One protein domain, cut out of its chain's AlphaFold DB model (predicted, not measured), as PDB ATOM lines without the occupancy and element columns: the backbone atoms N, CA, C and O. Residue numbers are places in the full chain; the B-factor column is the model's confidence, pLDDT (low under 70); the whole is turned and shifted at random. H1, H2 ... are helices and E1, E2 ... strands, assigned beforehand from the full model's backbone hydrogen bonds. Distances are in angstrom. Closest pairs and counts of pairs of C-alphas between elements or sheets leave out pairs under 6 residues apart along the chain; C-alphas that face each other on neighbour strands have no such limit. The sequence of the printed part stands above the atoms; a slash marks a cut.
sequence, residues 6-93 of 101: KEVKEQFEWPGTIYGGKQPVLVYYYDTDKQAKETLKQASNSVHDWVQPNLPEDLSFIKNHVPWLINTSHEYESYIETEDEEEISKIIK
ATOM      1  N   LYS A   6      -2.199  12.867  10.565       94.00
ATOM      2  CA  LYS A   6      -1.076  13.106  11.463       94.00
ATOM      3  C   LYS A   6       0.044  12.101  11.235       94.00
ATOM      4  O   LYS A   6       1.196  12.490  11.077       94.00
ATOM      5  N   GLU A   7      -0.291  10.813  11.221       96.19
ATOM      6  CA  GLU A   7       0.674   9.731  11.021       96.19
ATOM      7  C   GLU A   7      -0.012   8.423  10.604       96.19
ATOM      8  O   GLU A   7      -1.215   8.241  10.792       96.19
ATOM      9  N   VAL A   8       0.778   7.503  10.051       97.31
ATOM     10  CA  VAL A   8       0.374   6.127   9.740       97.31
ATOM     11  C   VAL A   8       1.412   5.196  10.349       97.31
ATOM     12  O   VAL A   8       2.610   5.438  10.196       97.31
ATOM     13  N   LYS A   9       0.964   4.150  11.043       97.88
ATOM     14  CA  LYS A   9       1.841   3.182  11.714       97.88
ATOM     15  C   LYS A   9       1.500   1.760  11.312       97.88
ATOM     16  O   LYS A   9       0.329   1.417  11.202       97.88
ATOM     17  N   GLU A  10       2.528   0.935  11.173       98.38
ATOM     18  CA  GLU A  10       2.393  -0.519  11.150       98.38
ATOM     19  C   GLU A  10       2.227  -1.027  12.586       98.38
ATOM     20  O   GLU A  10       3.116  -0.833  13.415       98.38
ATOM     21  N   GLN A  11       1.080  -1.628  12.908       98.00
ATOM     22  CA  GLN A  11       0.764  -2.077  14.264       98.00
ATOM     23  C   GLN A  11       0.044  -3.427  14.269       98.00
ATOM     24  O   GLN A  11      -0.592  -3.827  13.296       98.00
ATOM     25  N   PHE A  12       0.146  -4.116  15.403       98.06
ATOM     26  CA  PHE A  12      -0.655  -5.297  15.735       98.06
ATOM     27  C   PHE A  12      -1.721  -4.979  16.783       98.06
ATOM     28  O   PHE A  12      -2.415  -5.874  17.233       98.06
ATOM     29  N   GLU A  13      -1.837  -3.729  17.216       96.88
ATOM     30  CA  GLU A  13      -2.766  -3.328  18.263       96.88
ATOM     31  C   GLU A  13      -3.224  -1.892  18.018       96.88
ATOM     32  O   GLU A  13      -2.459  -1.043  17.549       96.88
ATOM     33  N   TRP A  14      -4.490  -1.640  18.318       95.94
ATOM     34  CA  TRP A  14      -5.119  -0.325  18.371       95.94
ATOM     35  C   TRP A  14      -6.193  -0.353  19.470       95.94
ATOM     36  O   TRP A  14      -6.442  -1.413  20.047       95.94
ATOM     37  N   PRO A  15      -6.804   0.790  19.836       95.69
ATOM     38  CA  PRO A  15      -7.780   0.814  20.920       95.69
ATOM     39  C   PRO A  15      -8.869  -0.252  20.747       95.69
ATOM     40  O   PRO A  15      -9.587  -0.242  19.755       95.69
ATOM     41  N   GLY A  16      -8.975  -1.158  21.721       94.44
ATOM     42  CA  GLY A  16      -9.982  -2.222  21.742       94.44
ATOM     43  C   GLY A  16      -9.633  -3.489  20.960       94.44
ATOM     44  O   GLY A  16     -10.422  -4.427  20.988       94.44
ATOM     45  N   THR A  17      -8.488  -3.572  20.271       96.00
ATOM     46  CA  THR A  17      -8.164  -4.748  19.443       96.00
ATOM     47  C   THR A  17      -6.676  -5.080  19.424       96.00
ATOM     48  O   THR A  17      -5.834  -4.235  19.132       96.00
ATOM     49  N   ILE A  18      -6.374  -6.364  19.644       96.56
ATOM     50  CA  ILE A  18      -5.063  -6.978  19.408       96.56
ATOM     51  C   ILE A  18      -5.190  -7.913  18.199       96.56
ATOM     52  O   ILE A  18      -5.883  -8.929  18.237       96.56
ATOM     53  N   TYR A  19      -4.496  -7.583  17.119       95.81
ATOM     54  CA  TYR A  19      -4.474  -8.319  15.866       95.81
ATOM     55  C   TYR A  19      -3.462  -9.473  15.887       95.81
ATOM     56  O   TYR A  19      -2.250  -9.274  15.958       95.81
ATOM     57  N   GLY A  20      -3.960 -10.705  15.750       95.88
ATOM     58  CA  GLY A  20      -3.156 -11.936  15.757       95.88
ATOM     59  C   GLY A  20      -2.541 -12.344  14.411       95.88
ATOM     60  O   GLY A  20      -2.166 -13.506  14.238       95.88
ATOM     61  N   GLY A  21      -2.491 -11.448  13.421       95.69
ATOM     62  CA  GLY A  21      -1.919 -11.753  12.107       95.69
ATOM     63  C   GLY A  21      -0.394 -11.888  12.114       95.69
ATOM     64  O   GLY A  21       0.290 -11.555  13.076       95.69
ATOM     65  N   LYS A  22       0.168 -12.382  11.002       96.62
ATOM     66  CA  LYS A  22       1.630 -12.539  10.838       96.62
ATOM     67  C   LYS A  22       2.349 -11.248  10.441       96.62
ATOM     68  O   LYS A  22       3.561 -11.156  10.601       96.62
ATOM     69  N   GLN A  23       1.621 -10.305   9.853       98.00
ATOM     70  CA  GLN A  23       2.130  -9.019   9.383       98.00
ATOM     71  C   GLN A  23       1.335  -7.905  10.063       98.00
ATOM     72  O   GLN A  23       0.151  -8.114  10.318       98.00
ATOM     73  N   PRO A  24       1.960  -6.759  10.371       97.56
ATOM     74  CA  PRO A  24       1.242  -5.636  10.953       97.56
ATOM     75  C   PRO A  24       0.242  -5.055   9.948       97.56
ATOM     76  O   PRO A  24       0.404  -5.194   8.733       97.56
ATOM     77  N   VAL A  25      -0.774  -4.368  10.460       96.69
ATOM     78  CA  VAL A  25      -1.719  -3.583   9.656       96.69
ATOM     79  C   VAL A  25      -1.385  -2.098   9.738       96.69
ATOM     80  O   VAL A  25      -0.679  -1.658  10.646       96.69
ATOM     81  N   LEU A  26      -1.901  -1.314   8.794       97.44
ATOM     82  CA  LEU A  26      -1.770   0.139   8.823       97.44
ATOM     83  C   LEU A  26      -2.867   0.754   9.690       97.44
ATOM     84  O   LEU A  26      -4.051   0.625   9.386       97.44
ATOM     85  N   VAL A  27      -2.461   1.478  10.726       97.69
ATOM     86  CA  VAL A  27      -3.351   2.274  11.572       97.69
ATOM     87  C   VAL A  27      -3.102   3.747  11.289       97.69
ATOM     88  O   VAL A  27      -1.966   4.229  11.342       97.69
ATOM     89  N   TYR A  28      -4.179   4.457  10.970       96.88
ATOM     90  CA  TYR A  28      -4.146   5.851  10.547       96.88
ATOM     91  C   TYR A  28      -4.592   6.756  11.689       96.88
ATOM     92  O   TYR A  28      -5.677   6.585  12.240       96.88
ATOM     93  N   TYR A  29      -3.778   7.758  11.999       96.44
ATOM     94  CA  TYR A  29      -4.069   8.744  13.029       96.44
ATOM     95  C   TYR A  29      -4.328  10.097  12.381       96.44
ATOM     96  O   TYR A  29      -3.510  10.592  11.603       96.44
ATOM     97  N   TYR A  30      -5.452  10.710  12.737       95.56
ATOM     98  CA  TYR A  30      -5.871  12.014  12.238       95.56
ATOM     99  C   TYR A  30      -6.072  12.992  13.396       95.56
ATOM    100  O   TYR A  30      -6.483  12.593  14.486       95.56
ATOM    101  N   ASP A  31      -5.822  14.275  13.152       94.94
ATOM    102  CA  ASP A  31      -6.265  15.344  14.041       94.94
ATOM    103  C   ASP A  31      -7.783  15.549  13.905       94.94
ATOM    104  O   ASP A  31      -8.353  15.505  12.811       94.94
ATOM    105  N   THR A  32      -8.459  15.805  15.027       93.75
ATOM    106  CA  THR A  32      -9.913  16.032  15.097       93.75
ATOM    107  C   THR A  32     -10.291  17.470  14.729       93.75
ATOM    108  O   THR A  32     -10.960  18.187  15.475       93.75
ATOM    109  N   ASP A  33      -9.850  17.914  13.554       93.06
ATOM    110  CA  ASP A  33     -10.149  19.247  13.040       93.06
ATOM    111  C   ASP A  33     -11.571  19.356  12.438       93.06
ATOM    112  O   ASP A  33     -12.376  18.417  12.418       93.06
ATOM    113  N   LYS A  34     -11.904  20.550  11.932       93.25
ATOM    114  CA  LYS A  34     -13.208  20.814  11.308       93.25
ATOM    115  C   LYS A  34     -13.445  19.961  10.055       93.25
ATOM    116  O   LYS A  34     -14.588  19.591   9.800       93.25
ATOM    117  N   GLN A  35     -12.408  19.683   9.267       91.69
ATOM    118  CA  GLN A  35     -12.526  18.866   8.063       91.69
ATOM    119  C   GLN A  35     -12.786  17.407   8.439       91.69
ATOM    120  O   GLN A  35     -13.755  16.836   7.945       91.69
ATOM    121  N   ALA A  36     -12.000  16.840   9.357       93.25
ATOM    122  CA  ALA A  36     -12.198  15.493   9.877       93.25
ATOM    123  C   ALA A  36     -13.625  15.318  10.415       93.25
ATOM    124  O   ALA A  36     -14.321  14.385  10.024       93.25
ATOM    125  N   LYS A  37     -14.113  16.270  11.219       93.62
ATOM    126  CA  LYS A  37     -15.487  16.245  11.740       93.62
ATOM    127  C   LYS A  37     -16.546  16.132  10.641       93.62
ATOM    128  O   LYS A  37     -17.469  15.330  10.772       93.62
ATOM    129  N   GLU A  38     -16.464  16.950   9.591       94.25
ATOM    130  CA  GLU A  38     -17.465  16.899   8.521       94.25
ATOM    131  C   GLU A  38     -17.329  15.635   7.665       94.25
ATOM    132  O   GLU A  38     -18.349  15.042   7.326       94.25
ATOM    133  N   THR A  39     -16.106  15.160   7.406       93.75
ATOM    134  CA  THR A  39     -15.872  13.881   6.718       93.75
ATOM    135  C   THR A  39     -16.499  12.715   7.480       93.75
ATOM    136  O   THR A  39     -17.239  11.932   6.891       93.75
ATOM    137  N   LEU A  40     -16.271  12.622   8.795       94.38
ATOM    138  CA  LEU A  40     -16.825  11.546   9.625       94.38
ATOM    139  C   LEU A  40     -18.359  11.540   9.600       94.38
ATOM    140  O   LEU A  40     -18.965  10.489   9.420       94.38
ATOM    141  N   LYS A  41     -18.982  12.721   9.706       93.31
ATOM    142  CA  LYS A  41     -20.446  12.878   9.651       93.31
ATOM    143  C   LYS A  41     -21.052  12.549   8.284       93.31
ATOM    144  O   LYS A  41     -22.237  12.248   8.214       93.31
ATOM    145  N   GLN A  42     -20.283  12.687   7.205       95.75
ATOM    146  CA  GLN A  42     -20.725  12.341   5.852       95.75
ATOM    147  C   GLN A  42     -20.517  10.858   5.542       95.75
ATOM    148  O   GLN A  42     -21.303  10.286   4.793       95.75
ATOM    149  N   ALA A  43     -19.469  10.252   6.102       95.69
ATOM    150  CA  ALA A  43     -19.103   8.868   5.836       95.69
ATOM    151  C   ALA A  43     -20.099   7.870   6.439       95.69
ATOM    152  O   ALA A  43     -20.417   6.872   5.799       95.69
ATOM    153  N   SER A  44     -20.584   8.126   7.659       95.12
ATOM    154  CA  SER A  44     -21.466   7.193   8.362       95.12
ATOM    155  C   SER A  44     -22.313   7.867   9.451       95.12
ATOM    156  O   SER A  44     -21.931   8.891  10.017       95.12
ATOM    157  N   ASN A  45     -23.461   7.252   9.771       91.44
ATOM    158  CA  ASN A  45     -24.317   7.607  10.909       91.44
ATOM    159  C   ASN A  45     -24.113   6.696  12.139       91.44
ATOM    160  O   ASN A  45     -24.787   6.891  13.150       91.44
ATOM    161  N   SER A  46     -23.221   5.706  12.064       91.69
ATOM    162  CA  SER A  46     -22.946   4.746  13.136       91.69
ATOM    163  C   SER A  46     -21.453   4.441  13.234       91.69
ATOM    164  O   SER A  46     -20.778   4.209  12.230       91.69
ATOM    165  N   VAL A  47     -20.931   4.386  14.461       92.88
ATOM    166  CA  VAL A  47     -19.544   3.961  14.714       92.88
ATOM    167  C   VAL A  47     -19.318   2.498  14.325       92.88
ATOM    168  O   VAL A  47     -18.240   2.160  13.860       92.88
ATOM    169  N   HIS A  48     -20.353   1.658  14.385       94.69
ATOM    170  CA  HIS A  48     -20.255   0.245  14.005       94.69
ATOM    171  C   HIS A  48     -20.261   0.003  12.487       94.69
ATOM    172  O   HIS A  48     -20.017  -1.117  12.054       94.69
ATOM    173  N   ASP A  49     -20.507   1.029  11.662       95.94
ATOM    174  CA  ASP A  49     -20.403   0.892  10.200       95.94
ATOM    175  C   ASP A  49     -18.939   0.942   9.721       95.94
ATOM    176  O   ASP A  49     -18.661   0.668   8.552       95.94
ATOM    177  N   TRP A  50     -18.001   1.311  10.604       97.19
ATOM    178  CA  TRP A  50     -16.567   1.423  10.326       97.19
ATOM    179  C   TRP A  50     -15.915   0.043  10.252       97.19
ATOM    180  O   TRP A  50     -15.172  -0.381  11.131       97.19
ATOM    181  N   VAL A  51     -16.261  -0.680   9.188       96.00
ATOM    182  CA  VAL A  51     -15.834  -2.048   8.908       96.00
ATOM    183  C   VAL A  51     -15.417  -2.146   7.443       96.00
ATOM    184  O   VAL A  51     -16.075  -1.615   6.536       96.00
ATOM    185  N   GLN A  52     -14.323  -2.863   7.194       93.38
ATOM    186  CA  GLN A  52     -13.864  -3.143   5.838       93.38
ATOM    187  C   GLN A  52     -14.857  -4.037   5.068       93.38
ATOM    188  O   GLN A  52     -15.555  -4.857   5.661       93.38
ATOM    189  N   PRO A  53     -14.928  -3.926   3.727       94.19
ATOM    190  CA  PRO A  53     -14.085  -3.101   2.853       94.19
ATOM    191  C   PRO A  53     -14.614  -1.677   2.613       94.19
ATOM    192  O   PRO A  53     -13.978  -0.912   1.892       94.19
ATOM    193  N   ASN A  54     -15.783  -1.324   3.154       94.19
ATOM    194  CA  ASN A  54     -16.470  -0.077   2.800       94.19
ATOM    195  C   ASN A  54     -15.891   1.149   3.519       94.19
ATOM    196  O   ASN A  54     -15.816   2.225   2.930       94.19
ATOM    197  N   LEU A  55     -15.481   0.982   4.777       96.56
ATOM    198  CA  LEU A  55     -14.840   2.011   5.593       96.56
ATOM    199  C   LEU A  55     -13.586   1.435   6.272       96.56
ATOM    200  O   LEU A  55     -13.441   0.213   6.358       96.56
ATOM    201  N   PRO A  56     -12.660   2.291   6.747       94.50
ATOM    202  CA  PRO A  56     -11.602   1.858   7.653       94.50
ATOM    203  C   PRO A  56     -12.189   1.164   8.882       94.50
ATOM    204  O   PRO A  56     -13.276   1.518   9.332       94.50
ATOM    205  N   GLU A  57     -11.461   0.187   9.407       94.94
ATOM    206  CA  GLU A  57     -11.903  -0.603  10.553       94.94
ATOM    207  C   GLU A  57     -11.736   0.177  11.866       94.94
ATOM    208  O   GLU A  57     -10.779   0.939  12.015       94.94
ATOM    209  N   ASP A  58     -12.675  -0.012  12.797       96.75
ATOM    210  CA  ASP A  58     -12.563   0.376  14.211       96.75
ATOM    211  C   ASP A  58     -12.270   1.862  14.469       96.75
ATOM    212  O   ASP A  58     -11.313   2.234  15.157       96.75
ATOM    213  N   LEU A  59     -13.140   2.748  13.956       97.12
ATOM    214  CA  LEU A  59     -13.040   4.181  14.249       97.12
ATOM    215  C   LEU A  59     -13.085   4.434  15.759       97.12
ATOM    216  O   LEU A  59     -14.142   4.349  16.385       97.12
ATOM    217  N   SER A  60     -11.944   4.849  16.298       97.19
ATOM    218  CA  SER A  60     -11.743   5.178  17.705       97.19
ATOM    219  C   SER A  60     -11.209   6.603  17.857       97.19
ATOM    220  O   SER A  60     -10.600   7.160  16.941       97.19
ATOM    221  N   PHE A  61     -11.422   7.211  19.023       96.81
ATOM    222  CA  PHE A  61     -10.949   8.564  19.328       96.81
ATOM    223  C   PHE A  61     -10.032   8.554  20.540       96.81
ATOM    224  O   PHE A  61     -10.293   7.868  21.524       96.81
ATOM    225  N   ILE A  62      -8.982   9.369  20.476       95.62
ATOM    226  CA  ILE A  62      -7.975   9.526  21.525       95.62
ATOM    227  C   ILE A  62      -8.055  10.962  22.042       95.62
ATOM    228  O   ILE A  62      -8.063  11.910  21.253       95.62
ATOM    229  N   LYS A  63      -8.075  11.133  23.364       93.94
ATOM    230  CA  LYS A  63      -8.043  12.435  24.039       93.94
ATOM    231  C   LYS A  63      -6.892  12.421  25.037       93.94
ATOM    232  O   LYS A  63      -6.741  11.463  25.775       93.94
ATOM    233  N   ASN A  64      -6.051  13.456  25.058       92.19
ATOM    234  CA  ASN A  64      -4.902  13.539  25.977       92.19
ATOM    235  C   ASN A  64      -3.997  12.286  25.966       92.19
ATOM    236  O   ASN A  64      -3.512  11.858  27.007       92.19
ATOM    237  N   HIS A  65      -3.769  11.708  24.781       91.25
ATOM    238  CA  HIS A  65      -2.972  10.489  24.569       91.25
ATOM    239  C   HIS A  65      -3.551   9.189  25.148       91.25
ATOM    240  O   HIS A  65      -2.892   8.158  25.046       91.25
ATOM    241  N   VAL A  66      -4.775   9.208  25.677       93.06
ATOM    242  CA  VAL A  66      -5.494   8.002  26.105       93.06
ATOM    243  C   VAL A  66      -6.683   7.727  25.178       93.06
ATOM    244  O   VAL A  66      -7.283   8.680  24.661       93.06
ATOM    245  N   PRO A  67      -7.024   6.453  24.908       95.19
ATOM    246  CA  PRO A  67      -8.286   6.117  24.259       95.19
ATOM    247  C   PRO A  67      -9.460   6.754  25.006       95.19
ATOM    248  O   PRO A  67      -9.493   6.754  26.230       95.19
ATOM    249  N   TRP A  68     -10.393   7.336  24.261       96.00
ATOM    250  CA  TRP A  68     -11.578   7.998  24.805       96.00
ATOM    251  C   TRP A  68     -12.849   7.316  24.319       96.00
ATOM    252  O   TRP A  68     -13.638   6.866  25.136       96.00
ATOM    253  N   LEU A  69     -13.018   7.180  23.000       95.81
ATOM    254  CA  LEU A  69     -14.033   6.308  22.411       95.81
ATOM    255  C   LEU A  69     -13.317   5.102  21.816       95.81
ATOM    256  O   LEU A  69     -12.551   5.264  20.865       95.81
ATOM    257  N   ILE A  70     -13.580   3.930  22.381       97.06
ATOM    258  CA  ILE A  70     -13.097   2.646  21.888       97.06
ATOM    259  C   ILE A  70     -14.256   1.983  21.152       97.06
ATOM    260  O   ILE A  70     -15.384   1.973  21.649       97.06
ATOM    261  N   ASN A  71     -13.990   1.459  19.962       97.06
ATOM    262  CA  ASN A  71     -15.001   0.820  19.134       97.06
ATOM    263  C   ASN A  71     -14.386  -0.356  18.377       97.06
ATOM    264  O   ASN A  71     -13.530  -0.150  17.522       97.06
ATOM    265  N   THR A  72     -14.883  -1.552  18.674       96.88
ATOM    266  CA  THR A  72     -14.611  -2.783  17.933       96.88
ATOM    267  C   THR A  72     -15.838  -3.054  17.067       96.88
ATOM    268  O   THR A  72     -16.836  -3.644  17.492       96.88
ATOM    269  N   SER A  73     -15.812  -2.515  15.850       95.06
ATOM    270  CA  SER A  73     -17.004  -2.310  15.017       95.06
ATOM    271  C   SER A  73     -17.646  -3.627  14.605       95.06
ATOM    272  O   SER A  73     -18.867  -3.772  14.677       95.06
ATOM    273  N   HIS A  74     -16.827  -4.605  14.214       91.00
ATOM    274  CA  HIS A  74     -17.295  -5.917  13.769       91.00
ATOM    275  C   HIS A  74     -17.897  -6.758  14.910       91.00
ATOM    276  O   HIS A  74     -18.671  -7.679  14.647       91.00
ATOM    277  N   GLU A  75     -17.606  -6.409  16.166       93.94
ATOM    278  CA  GLU A  75     -18.181  -7.029  17.366       93.94
ATOM    279  C   GLU A  75     -19.407  -6.266  17.902       93.94
ATOM    280  O   GLU A  75     -20.056  -6.727  18.840       93.94
ATOM    281  N   TYR A  76     -19.776  -5.131  17.289       92.69
ATOM    282  CA  TYR A  76     -20.823  -4.218  17.774       92.69
ATOM    283  C   TYR A  76     -20.588  -3.749  19.218       92.69
ATOM    284  O   TYR A  76     -21.536  -3.501  19.973       92.69
ATOM    285  N   GLU A  77     -19.320  -3.607  19.601       93.25
ATOM    286  CA  GLU A  77     -18.922  -3.170  20.931       93.25
ATOM    287  C   GLU A  77     -18.274  -1.790  20.867       93.25
ATOM    288  O   GLU A  77     -17.343  -1.541  20.107       93.25
ATOM    289  N   SER A  78     -18.791  -0.865  21.673       93.50
ATOM    290  CA  SER A  78     -18.194   0.457  21.826       93.50
ATOM    291  C   SER A  78     -18.453   0.998  23.217       93.50
ATOM    292  O   SER A  78     -19.561   0.850  23.745       93.50
ATOM    293  N   TYR A  79     -17.468   1.685  23.773       91.81
ATOM    294  CA  TYR A  79     -17.583   2.339  25.064       91.81
ATOM    295  C   TYR A  79     -16.770   3.631  25.087       91.81
ATOM    296  O   TYR A  79     -15.796   3.800  24.351       91.81
ATOM    297  N   ILE A  80     -17.216   4.562  25.929       92.56
ATOM    298  CA  ILE A  80     -16.467   5.772  26.247       92.56
ATOM    299  C   ILE A  80     -15.886   5.593  27.640       92.56
ATOM    300  O   ILE A  80     -16.627   5.290  28.575       92.56
ATOM    301  N   GLU A  81     -14.584   5.804  27.770       89.62
ATOM    302  CA  GLU A  81     -13.882   5.776  29.048       89.62
ATOM    303  C   GLU A  81     -13.510   7.210  29.435       89.62
ATOM    304  O   GLU A  81     -12.708   7.874  28.774       89.62
ATOM    305  N   THR A  82     -14.174   7.739  30.464       90.75
ATOM    306  CA  THR A  82     -13.931   9.093  30.968       90.75
ATOM    307  C   THR A  82     -14.353   9.206  32.431       90.75
ATOM    308  O   THR A  82     -15.373   8.653  32.838       90.75
ATOM    309  N   GLU A  83     -13.569   9.948  33.209       91.31
ATOM    310  CA  GLU A  83     -13.890  10.352  34.587       91.31
ATOM    311  C   GLU A  83     -14.348  11.825  34.649       91.31
ATOM    312  O   GLU A  83     -14.641  12.352  35.720       91.31
ATOM    313  N   ASP A  84     -14.407  12.515  33.503       94.00
ATOM    314  CA  ASP A  84     -14.806  13.919  33.414       94.00
ATOM    315  C   ASP A  84     -16.326  14.048  33.601       94.00
ATOM    316  O   ASP A  84     -17.118  13.700  32.721       94.00
ATOM    317  N   GLU A  85     -16.744  14.571  34.756       94.38
ATOM    318  CA  GLU A  85     -18.160  14.737  35.106       94.38
ATOM    319  C   GLU A  85     -18.938  15.586  34.089       94.38
ATOM    320  O   GLU A  85     -20.120  15.327  33.830       94.38
ATOM    321  N   GLU A  86     -18.299  16.588  33.477       94.88
ATOM    322  CA  GLU A  86     -18.945  17.433  32.479       94.88
ATOM    323  C   GLU A  86     -19.199  16.637  31.193       94.88
ATOM    324  O   GLU A  86     -20.299  16.709  30.633       94.88
ATOM    325  N   GLU A  87     -18.226  15.841  30.744       93.25
ATOM    326  CA  GLU A  87     -18.401  14.925  29.613       93.25
ATOM    327  C   GLU A  87     -19.460  13.874  29.887       93.25
ATOM    328  O   GLU A  87     -20.366  13.710  29.066       93.25
ATOM    329  N   ILE A  88     -19.397  13.218  31.048       92.75
ATOM    330  CA  ILE A  88     -20.397  12.237  31.476       92.75
ATOM    331  C   ILE A  88     -21.781  12.881  31.390       92.75
ATOM    332  O   ILE A  88     -22.668  12.350  30.722       92.75
ATOM    333  N   SER A  89     -21.952  14.085  31.948       93.50
ATOM    334  CA  SER A  89     -23.233  14.802  31.930       93.50
ATOM    335  C   SER A  89     -23.762  15.109  30.520       93.50
ATOM    336  O   SER A  89     -24.974  15.278  30.343       93.50
ATOM    337  N   LYS A  90     -22.882  15.218  29.517       93.25
ATOM    338  CA  LYS A  90     -23.237  15.440  28.107       93.25
ATOM    339  C   LYS A  90     -23.538  14.121  27.400       93.25
ATOM    340  O   LYS A  90     -24.539  14.039  26.693       93.25
ATOM    341  N   ILE A  91     -22.714  13.098  27.613       91.69
ATOM    342  CA  ILE A  91     -22.827  11.779  26.979       91.69
ATOM    343  C   ILE A  91     -24.122  11.086  27.404       91.69
ATOM    344  O   ILE A  91     -24.865  10.608  26.550       91.69
ATOM    345  N   ILE A  92     -24.474  11.115  28.694       90.75
ATOM    346  CA  ILE A  92     -25.710  10.483  29.194       90.75
ATOM    347  C   ILE A  92     -26.991  11.111  28.622       90.75
ATOM    348  O   ILE A  92     -28.062  10.515  28.695       90.75
ATOM    349  N   LYS A  93     -26.901  12.321  28.051       91.88
ATOM    350  CA  LYS A  93     -28.024  13.003  27.388       91.88
ATOM    351  C   LYS A  93     -28.199  12.569  25.931       91.88
ATOM    352  O   LYS A  93     -29.174  12.979  25.299       91.88
TER     353      LYS A  93
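Overview. This is residues 6 to 93 of the 101 residues of an uncharacterized protein of Candidatus Desulfosporosinus infrequens (UniProt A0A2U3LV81). A two-stranded hairpin, E1 and E2, and a small three-stranded sheet, E3 E4 E5, are joined through loops, with the long unnamed stretch of residues 44 to 60 reaching into the middle. H1 lies off to one side, its residues 34 to 39 standing free, and H2 makes one end of the longest axis, opposite the loop at Lys 22. The 88 printed residues run E1 E2 H1 E3 E4 E5 H2, class mixed, with 43 residues, under half, in named elements. Both sheets are antiparallel. The whole is compact, radius of gyration of the C-alphas 13.7 A, but elongated, spanning 42 by 27 by 26 A.

Arrangement. E1, residues 6 to 11, and E2, residues 25 to 30, form an antiparallel hairpin at 159 degrees, with N 9 and O 27 2.9 A apart. H1, residues 34 to 43, comes closest to E2 at the C-alphas of Ala 36 and Tyr 30, 7.6 A. E3, residues 61 to 63, E4, residues 66 to 72, and E5, residues 77 to 80, form a meander, each strand the antiparallel neighbour of the one before. N 61 and O 69 are 2.9 A apart, N 72 and O 77 2.8 A. Pairing is staggered: E4 pairs with E3 over 66 to 69 and with E5 over 69 to 72. H2, residues 85 to 91, is not on this sheet; neither is H1. In H1 and H2 every O i to N i+4 pair is within hydrogen-bond range.

Along the chain. E1 begins at C-alpha 6 (-1.076, 13.106, 11.463) and spans 15.5 A; E2 and E4 span 16.3 A each, H1 14.4 A, E5 10.7 A, E3 6.8 A. H2, 9.8 A, ends at C-alpha 91 (-22.827, 11.779, 26.979).

Size, cuts and confidence. The C-alphas farthest apart, Lys 22 and Ser 89, are 42.6 A apart. The links E1 to E2 and H1 to E3 are long. The printed part has no cut, and no printed residue is under 70 in pLDDT.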